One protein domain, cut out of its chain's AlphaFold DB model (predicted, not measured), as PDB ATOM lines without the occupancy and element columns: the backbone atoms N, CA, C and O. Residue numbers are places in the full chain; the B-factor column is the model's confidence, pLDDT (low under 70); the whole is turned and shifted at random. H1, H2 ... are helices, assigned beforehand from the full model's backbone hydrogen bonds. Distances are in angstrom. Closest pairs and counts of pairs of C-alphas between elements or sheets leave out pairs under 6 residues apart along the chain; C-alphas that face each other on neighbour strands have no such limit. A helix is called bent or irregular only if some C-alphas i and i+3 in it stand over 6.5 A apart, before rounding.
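What this domain is: This is residues 150 to 211 of the 245 residues of the protein "Sulfotransfer_1 domain-containing protein" of Cytophagaceae bacterium (UniProt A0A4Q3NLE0). The chain follows an open, loosely C-shaped path round a largely empty middle: H1 and H2 make one side, residues 169 to 174 turn the corner, and H3 and H4, nearly end to end, make the other side. A winding stretch with no named element, residues 192 to 211, lies at the end beyond H4 and turns back toward the side of H1. The printed part has 62 residues with four named helices, H1 to H4 in order along the chain, and no named strand; its class is all helix. It is loose, with a radius of gyration of the C-alphas of 13.4 A, and elongated, spanning 37 by 21 by 14 A.

How they stand to each other: H1, residues 151 to 156, is close to but not clearly touching H2, residues 158 to 168; their closest C-alphas, of Leu 154 and Leu 161, are 6.7 A apart. They run opposite ways at a steep tilt of 67 degrees, only just short of about perpendicular. H2 only just touches H3, residues 175 to 185, with 3 pairs of C-alphas within 8 A, the closest being Thr 162 and Pro 175 at 7.1 A. These two run opposite ways at a steep tilt of 60 degrees. H3 is close to but not clearly touching H4, residues 187 to 191; their closest C-alphas, of Arg 184 and Val 190, are 7.0 A apart. H1 is apart from H3 and H4, and H2 is apart from H4. Each O i to N i+4 pair is within hydrogen-bond range in H2, H3 and H4, and 1 of 2 in H1.

Where its parts are: H1 begins at C-alpha 151, (32.446, -54.299, 26.274). H2 is 14.4 A long and neither bent nor irregular, but only just: C-alphas 165 and 168 are 6.0 A apart. H3 is 15.2 A long. H4 ends at C-alpha 191, (22.627, -46.845, 39.025).

The domain as a whole: The C-alphas farthest apart, of Asp 167 and Ala 201, are 37.7 A apart. The printed part has no cut and no long link between helices. Its mean pLDDT is 88.4, and no printed residue is under 70.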
ATOM      1  N   ARG A 150      33.248 -56.772  22.203       88.50
ATOM      2  CA  ARG A 150      33.951 -56.279  23.393       88.50
ATOM      3  C   ARG A 150      33.125 -55.227  24.109       88.50
ATOM      4  O   ARG A 150      32.505 -54.371  23.481       88.50
ATOM      5  N   TYR A 151      33.170 -55.253  25.436       86.56
ATOM      6  CA  TYR A 151      32.446 -54.299  26.274       86.56
ATOM      7  C   TYR A 151      32.751 -52.840  25.893       86.56
ATOM      8  O   TYR A 151      31.843 -52.019  25.783       86.56
ATOM      9  N   GLU A 152      34.019 -52.536  25.623       87.62
ATOM     10  CA  GLU A 152      34.492 -51.207  25.242       87.62
ATOM     11  C   GLU A 152      33.884 -50.709  23.924       87.62
ATOM     12  O   GLU A 152      33.609 -49.519  23.785       87.62
ATOM     13  N   GLU A 153      33.641 -51.610  22.970       86.19
ATOM     14  CA  GLU A 153      33.026 -51.277  21.681       86.19
ATOM     15  C   GLU A 153      31.529 -51.014  21.840       86.19
ATOM     16  O   GLU A 153      31.001 -50.063  21.263       86.19
ATOM     17  N   LEU A 154      30.861 -51.810  22.681       84.31
ATOM     18  CA  LEU A 154      29.437 -51.647  22.978       84.31
ATOM     19  C   LEU A 154      29.143 -50.318  23.684       84.31
ATOM     20  O   LEU A 154      28.086 -49.733  23.467       84.31
ATOM     21  N   LEU A 155      30.074 -49.815  24.503       79.75
ATOM     22  CA  LEU A 155      29.929 -48.516  25.168       79.75
ATOM     23  C   LEU A 155      29.970 -47.325  24.204       79.75
ATOM     24  O   LEU A 155      29.398 -46.281  24.507       79.75
ATOM     25  N   GLN A 156      30.679 -47.447  23.081       73.62
ATOM     26  CA  GLN A 156      30.976 -46.318  22.194       73.62
ATOM     27  C   GLN A 156      30.149 -46.322  20.906       73.62
ATOM     28  O   GLN A 156      30.196 -45.347  20.155       73.62
ATOM     29  N   ASN A 157      29.406 -47.397  20.627       79.44
ATOM     30  CA  ASN A 157      28.815 -47.608  19.313       79.44
ATOM     31  C   ASN A 157      27.346 -48.060  19.376       79.44
ATOM     32  O   ASN A 157      27.016 -49.237  19.236       79.44
ATOM     33  N   GLU A 158      26.437 -47.091  19.523       80.44
ATOM     34  CA  GLU A 158      24.985 -47.330  19.461       80.44
ATOM     35  C   GLU A 158      24.545 -47.907  18.101       80.44
ATOM     36  O   GLU A 158      23.625 -48.728  18.031       80.44
ATOM     37  N   ALA A 159      25.235 -47.544  17.015       84.88
ATOM     38  CA  ALA A 159      24.959 -48.091  15.690       84.88
ATOM     39  C   ALA A 159      25.267 -49.597  15.624       84.88
ATOM     40  O   ALA A 159      24.467 -50.354  15.084       84.88
ATOM     41  N   MET A 160      26.359 -50.046  16.252       87.44
ATOM     42  CA  MET A 160      26.691 -51.470  16.370       87.44
ATOM     43  C   MET A 160      25.628 -52.236  17.162       87.44
ATOM     44  O   MET A 160      25.251 -53.335  16.767       87.44
ATOM     45  N   LEU A 161      25.116 -51.664  18.258       88.62
ATOM     46  CA  LEU A 161      24.018 -52.273  19.019       88.62
ATOM     47  C   LEU A 161      22.744 -52.371  18.171       88.62
ATOM     48  O   LEU A 161      22.043 -53.380  18.223       88.62
ATOM     49  N   THR A 162      22.465 -51.348  17.367       88.94
ATOM     50  CA  THR A 162      21.317 -51.339  16.454       88.94
ATOM     51  C   THR A 162      21.437 -52.427  15.390       88.94
ATOM     52  O   THR A 162      20.522 -53.239  15.263       88.94
ATOM     53  N   GLU A 163      22.577 -52.504  14.701       89.44
ATOM     54  CA  GLU A 163      22.875 -53.560  13.720       89.44
ATOM     55  C   GLU A 163      22.779 -54.955  14.361       89.44
ATOM     56  O   GLU A 163      22.158 -55.871  13.822       89.44
ATOM     57  N   LEU A 164      23.351 -55.126  15.557       90.19
ATOM     58  CA  LEU A 164      23.318 -56.396  16.275       90.19
ATOM     59  C   LEU A 164      21.884 -56.829  16.592       90.19
ATOM     60  O   LEU A 164      21.497 -57.951  16.270       90.19
ATOM     61  N   PHE A 165      21.091 -55.972  17.232       91.62
ATOM     62  CA  PHE A 165      19.770 -56.374  17.709       91.62
ATOM     63  C   PHE A 165      18.722 -56.436  16.599       91.62
ATOM     64  O   PHE A 165      17.907 -57.359  16.604       91.62
ATOM     65  N   LEU A 166      18.722 -55.484  15.666       93.44
ATOM     66  CA  LEU A 166      17.688 -55.409  14.632       93.44
ATOM     67  C   LEU A 166      18.036 -56.241  13.402       93.44
ATOM     68  O   LEU A 166      17.165 -56.945  12.900       93.44
ATOM     69  N   ASP A 167      19.290 -56.212  12.951       91.12
ATOM     70  CA  ASP A 167      19.660 -56.858  11.690       91.12
ATOM     71  C   ASP A 167      20.145 -58.292  11.923       91.12
ATOM     72  O   ASP A 167      19.657 -59.229  11.286       91.12
ATOM     73  N   LYS A 168      21.074 -58.498  12.868       89.94
ATOM     74  CA  LYS A 168      21.655 -59.831  13.119       89.94
ATOM     75  C   LYS A 168      20.737 -60.726  13.942       89.94
ATOM     76  O   LYS A 168      20.497 -61.868  13.563       89.94
ATOM     77  N   LEU A 169      20.225 -60.218  15.063       91.19
ATOM     78  CA  LEU A 169      19.349 -60.973  15.966       91.19
ATOM     79  C   LEU A 169      17.867 -60.896  15.575       91.19
ATOM     80  O   LEU A 169      17.061 -61.630  16.144       91.19
ATOM     81  N   GLN A 170      17.516 -60.038  14.610       93.44
ATOM     82  CA  GLN A 170      16.160 -59.897  14.068       93.44
ATOM     83  C   GLN A 170      15.102 -59.683  15.156       93.44
ATOM     84  O   GLN A 170      13.993 -60.225  15.101       93.44
ATOM     85  N   LEU A 171      15.448 -58.899  16.180       93.69
ATOM     86  CA  LEU A 171      14.531 -58.594  17.263       93.69
ATOM     87  C   LEU A 171      13.326 -57.819  16.697       93.69
ATOM     88  O   LEU A 171      13.526 -56.810  16.017       93.69
ATOM     89  N   PRO A 172      12.075 -58.227  16.983       93.19
ATOM     90  CA  PRO A 172      10.883 -57.577  16.447       93.19
ATOM     91  C   PRO A 172      10.599 -56.255  17.182       93.19
ATOM     92  O   PRO A 172       9.642 -56.132  17.946       93.19
ATOM     93  N   ALA A 173      11.458 -55.259  16.977       92.50
ATOM     94  CA  ALA A 173      11.395 -53.944  17.597       92.50
ATOM     95  C   ALA A 173      11.721 -52.847  16.576       92.50
ATOM     96  O   ALA A 173      12.501 -53.051  15.651       92.50
ATOM     97  N   SER A 174      11.139 -51.657  16.755       93.00
ATOM     98  CA  SER A 174      11.545 -50.488  15.968       93.00
ATOM     99  C   SER A 174      12.870 -49.913  16.491       93.00
ATOM    100  O   SER A 174      13.141 -50.041  17.695       93.00
ATOM    101  N   PRO A 175      13.649 -49.199  15.657       90.88
ATOM    102  CA  PRO A 175      14.845 -48.479  16.101       90.88
ATOM    103  C   PRO A 175      14.599 -47.565  17.308       90.88
ATOM    104  O   PRO A 175      15.372 -47.556  18.262       90.88
ATOM    105  N   GLU A 176      13.469 -46.858  17.352       92.25
ATOM    106  CA  GLU A 176      13.116 -45.983  18.475       92.25
ATOM    107  C   GLU A 176      12.822 -46.771  19.751       92.25
ATOM    108  O   GLU A 176      13.061 -46.284  20.856       92.25
ATOM    109  N   THR A 177      12.254 -47.969  19.611       93.69
ATOM    110  CA  THR A 177      11.968 -48.849  20.747       93.69
ATOM    111  C   THR A 177      13.257 -49.407  21.325       93.69
ATOM    112  O   THR A 177      13.422 -49.375  22.545       93.69
ATOM    113  N   LEU A 178      14.185 -49.832  20.463       91.88
ATOM    114  CA  LEU A 178      15.515 -50.254  20.878       91.88
ATOM    115  C   LEU A 178      16.260 -49.111  21.572       91.88
ATOM    116  O   LEU A 178      16.716 -49.297  22.694       91.88
ATOM    117  N   ARG A 179      16.290 -47.911  20.981       90.62
ATOM    118  CA  ARG A 179      16.944 -46.741  21.586       90.62
ATOM    119  C   ARG A 179      16.420 -46.443  22.990       90.62
ATOM    120  O   ARG A 179      17.198 -46.316  23.925       90.62
ATOM    121  N   ARG A 180      15.094 -46.423  23.179       91.69
ATOM    122  CA  ARG A 180      14.499 -46.231  24.517       91.69
ATOM    123  C   ARG A 180      14.893 -47.333  25.505       91.69
ATOM    124  O   ARG A 180      15.010 -47.063  26.699       91.69
ATOM    125  N   ALA A 181      15.039 -48.572  25.035       91.38
ATOM    126  CA  ALA A 181      15.499 -49.672  25.874       91.38
ATOM    127  C   ALA A 181      16.974 -49.488  26.265       91.38
ATOM    128  O   ALA A 181      17.294 -49.606  27.446       91.38
ATOM    129  N   LEU A 182      17.840 -49.123  25.313       89.19
ATOM    130  CA  LEU A 182      19.253 -48.823  25.561       89.19
ATOM    131  C   LEU A 182      19.412 -47.666  26.557       89.19
ATOM    132  O   LEU A 182      20.114 -47.826  27.554       89.19
ATOM    133  N   ASP A 183      18.670 -46.569  26.376       89.31
ATOM    134  CA  ASP A 183      18.655 -45.423  27.298       89.31
ATOM    135  C   ASP A 183      18.306 -45.854  28.733       89.31
ATOM    136  O   ASP A 183      18.902 -45.388  29.706       89.31
ATOM    137  N   ARG A 184      17.348 -46.778  28.889       90.94
ATOM    138  CA  ARG A 184      16.910 -47.288  30.197       90.94
ATOM    139  C   ARG A 184      17.909 -48.261  30.826       90.94
ATOM    140  O   ARG A 184      17.981 -48.325  32.053       90.94
ATOM    141  N   CYS A 185      18.653 -48.998  30.007       87.38
ATOM    142  CA  CYS A 185      19.685 -49.939  30.441       87.38
ATOM    143  C   CYS A 185      21.058 -49.278  30.651       87.38
ATOM    144  O   CYS A 185      21.957 -49.917  31.195       87.38
ATOM    145  N   GLY A 186      21.227 -48.014  30.250       87.50
ATOM    146  CA  GLY A 186      22.460 -47.257  30.444       87.50
ATOM    147  C   GLY A 186      22.852 -47.118  31.919       87.50
ATOM    148  O   GLY A 186      21.999 -47.071  32.807       87.50
ATOM    149  N   PHE A 187      24.159 -47.017  32.180       89.50
ATOM    150  CA  PHE A 187      24.718 -46.986  33.537       89.50
ATOM    151  C   PHE A 187      24.039 -45.942  34.436       89.50
ATOM    152  O   PHE A 187      23.577 -46.272  35.526       89.50
ATOM    153  N   GLU A 188      23.905 -44.702  33.960       91.81
ATOM    154  CA  GLU A 188      23.307 -43.616  34.748       91.81
ATOM    155  C   GLU A 188      21.816 -43.848  35.027       91.81
ATOM    156  O   GLU A 188      21.314 -43.550  36.114       91.81
ATOM    157  N   SER A 189      21.104 -44.463  34.079       91.81
ATOM    158  CA  SER A 189      19.699 -44.838  34.240       91.81
ATOM    159  C   SER A 189      19.508 -45.941  35.275       91.81
ATOM    160  O   SER A 189      18.552 -45.866  36.053       91.81
ATOM    161  N   VAL A 190      20.399 -46.934  35.304       90.19
ATOM    162  CA  VAL A 190      20.326 -48.085  36.215       90.19
ATOM    163  C   VAL A 190      20.799 -47.714  37.618       90.19
ATOM    164  O   VAL A 190      20.088 -47.964  38.589       90.19
ATOM    165  N   PHE A 191      21.969 -47.085  37.737       90.88
ATOM    166  CA  PHE A 191      22.627 -46.845  39.025       90.88
ATOM    167  C   PHE A 191      22.356 -45.461  39.617       90.88
ATOM    168  O   PHE A 191      22.770 -45.206  40.746       90.88
ATOM    169  N   LYS A 192      21.651 -44.581  38.890       92.69
ATOM    170  CA  LYS A 192      21.288 -43.217  39.326       92.69
ATOM    171  C   LYS A 192      22.490 -42.379  39.776       92.69
ATOM    172  O   LYS A 192      22.366 -41.525  40.648       92.69
ATOM    173  N   ARG A 193      23.642 -42.634  39.160       94.00
ATOM    174  CA  ARG A 193      24.934 -41.983  39.398       94.00
ATOM    175  C   ARG A 193      25.603 -41.708  38.064       94.00
ATOM    176  O   ARG A 193      25.315 -42.407  37.091       94.00
ATOM    177  N   LYS A 194      26.485 -40.713  38.012       91.38
ATOM    178  CA  LYS A 194      27.217 -40.408  36.776       91.38
ATOM    179  C   LYS A 194      28.269 -41.470  36.490       91.38
ATOM    180  O   LYS A 194      28.827 -42.074  37.408       91.38
ATOM    181  N   LEU A 195      28.582 -41.665  35.211       88.56
ATOM    182  CA  LEU A 195      29.725 -42.489  34.813       88.56
ATOM    183  C   LEU A 195      31.011 -41.999  35.495       88.56
ATOM    184  O   LEU A 195      31.343 -40.815  35.456       88.56
ATOM    185  N   GLY A 196      31.743 -42.923  36.119       87.19
ATOM    186  CA  GLY A 196      32.975 -42.627  36.847       87.19
ATOM    187  C   GLY A 196      32.804 -42.334  38.340       87.19
ATOM    188  O   GLY A 196      33.797 -42.426  39.062       87.19
ATOM    189  N   GLU A 197      31.591 -42.052  38.828       91.19
ATOM    190  CA  GLU A 197      31.328 -41.939  40.269       91.19
ATOM    191  C   GLU A 197      31.405 -43.325  40.919       91.19
ATOM    192  O   GLU A 197      30.678 -44.243  40.537       91.19
ATOM    193  N   VAL A 198      32.302 -43.486  41.894       90.88
ATOM    194  CA  VAL A 198      32.598 -44.783  42.515       90.88
ATOM    195  C   VAL A 198      31.679 -45.044  43.708       90.88
ATOM    196  O   VAL A 198      31.519 -44.185  44.571       90.88
ATOM    197  N   ASP A 199      31.120 -46.251  43.764       89.19
ATOM    198  CA  ASP A 199      30.461 -46.819  44.945       89.19
ATOM    199  C   ASP A 199      30.856 -48.295  45.073       89.19
ATOM    200  O   ASP A 199      30.407 -49.136  44.290       89.19
ATOM    201  N   ASP A 200      31.711 -48.604  46.047       82.81
ATOM    202  CA  ASP A 200      32.270 -49.945  46.248       82.81
ATOM    203  C   ASP A 200      31.242 -50.967  46.762       82.81
ATOM    204  O   ASP A 200      31.458 -52.172  46.633       82.81
ATOM    205  N   ALA A 201      30.112 -50.510  47.309       78.62
ATOM    206  CA  ALA A 201      29.025 -51.384  47.749       78.62
ATOM    207  C   ALA A 201      28.024 -51.696  46.621       78.62
ATOM    208  O   ALA A 201      27.176 -52.582  46.767       78.62
ATOM    209  N   SER A 202      28.103 -50.984  45.493       81.88
ATOM    210  CA  SER A 202      27.194 -51.156  44.363       81.88
ATOM    211  C   SER A 202      27.674 -52.229  43.386       81.88
ATOM    212  O   SER A 202      28.854 -52.310  43.054       81.88
ATOM    213  N   HIS A 203      26.732 -52.994  42.822       77.00
ATOM    214  CA  HIS A 203      27.023 -53.926  41.727       77.00
ATOM    215  C   HIS A 203      27.669 -53.215  40.520       77.00
ATOM    216  O   HIS A 203      28.616 -53.719  39.923       77.00
ATOM    217  N   GLY A 204      27.197 -52.009  40.186       83.81
ATOM    218  CA  GLY A 204      27.809 -51.143  39.178       83.81
ATOM    219  C   GLY A 204      28.756 -50.146  39.822       83.81
ATOM    220  O   GLY A 204      28.381 -48.998  40.034       83.81
ATOM    221  N   ARG A 205      29.986 -50.557  40.132       88.00
ATOM    222  CA  ARG A 205      30.911 -49.729  40.926       88.00
ATOM    223  C   ARG A 205      31.240 -48.371  40.294       88.00
ATOM    224  O   ARG A 205      31.079 -47.354  40.959       88.00
ATOM    225  N   LYS A 206      31.691 -48.356  39.031       88.56
ATOM    226  CA  LYS A 206      32.214 -47.154  38.334       88.56
ATOM    227  C   LYS A 206      31.695 -46.965  36.901       88.56
ATOM    228  O   LYS A 206      31.547 -45.835  36.446       88.56
ATOM    229  N   GLY A 207      31.455 -48.062  36.177       85.00
ATOM    230  CA  GLY A 207      30.920 -48.030  34.806       85.00
ATOM    231  C   GLY A 207      31.906 -47.609  33.711       85.00
ATOM    232  O   GLY A 207      31.478 -47.371  32.590       85.00
ATOM    233  N   LEU A 208      33.208 -47.510  34.011       87.06
ATOM    234  CA  LEU A 208      34.242 -47.149  33.035       87.06
ATOM    235  C   LEU A 208      35.235 -48.300  32.813       87.06
ATOM    236  O   LEU A 208      35.640 -48.937  33.794       87.06
ATOM    237  N   PRO A 209      35.667 -48.543  31.562       88.44
ATOM    238  CA  PRO A 209      36.722 -49.501  31.267       88.44
ATOM    239  C   PRO A 209      38.083 -48.994  31.766       88.44
ATOM    240  O   PRO A 209      38.273 -47.807  32.035       88.44
ATOM    241  N   GLY A 210      39.049 -49.905  31.888       87.31
ATOM    242  CA  GLY A 210      40.439 -49.555  32.207       87.31
ATOM    243  C   GLY A 210      40.753 -49.331  33.689       87.31
ATOM    244  O   GLY A 210      41.912 -49.109  34.026       87.31
ATOM    245  N   ASP A 211      39.778 -49.441  34.602       88.00
ATOM    246  CA  ASP A 211      40.042 -49.220  36.036       88.00
ATOM    247  C   ASP A 211      41.054 -50.213  36.628       88.00
ATOM    248  O   ASP A 211      41.698 -49.906  37.626       88.00
TER     249      ASP A 211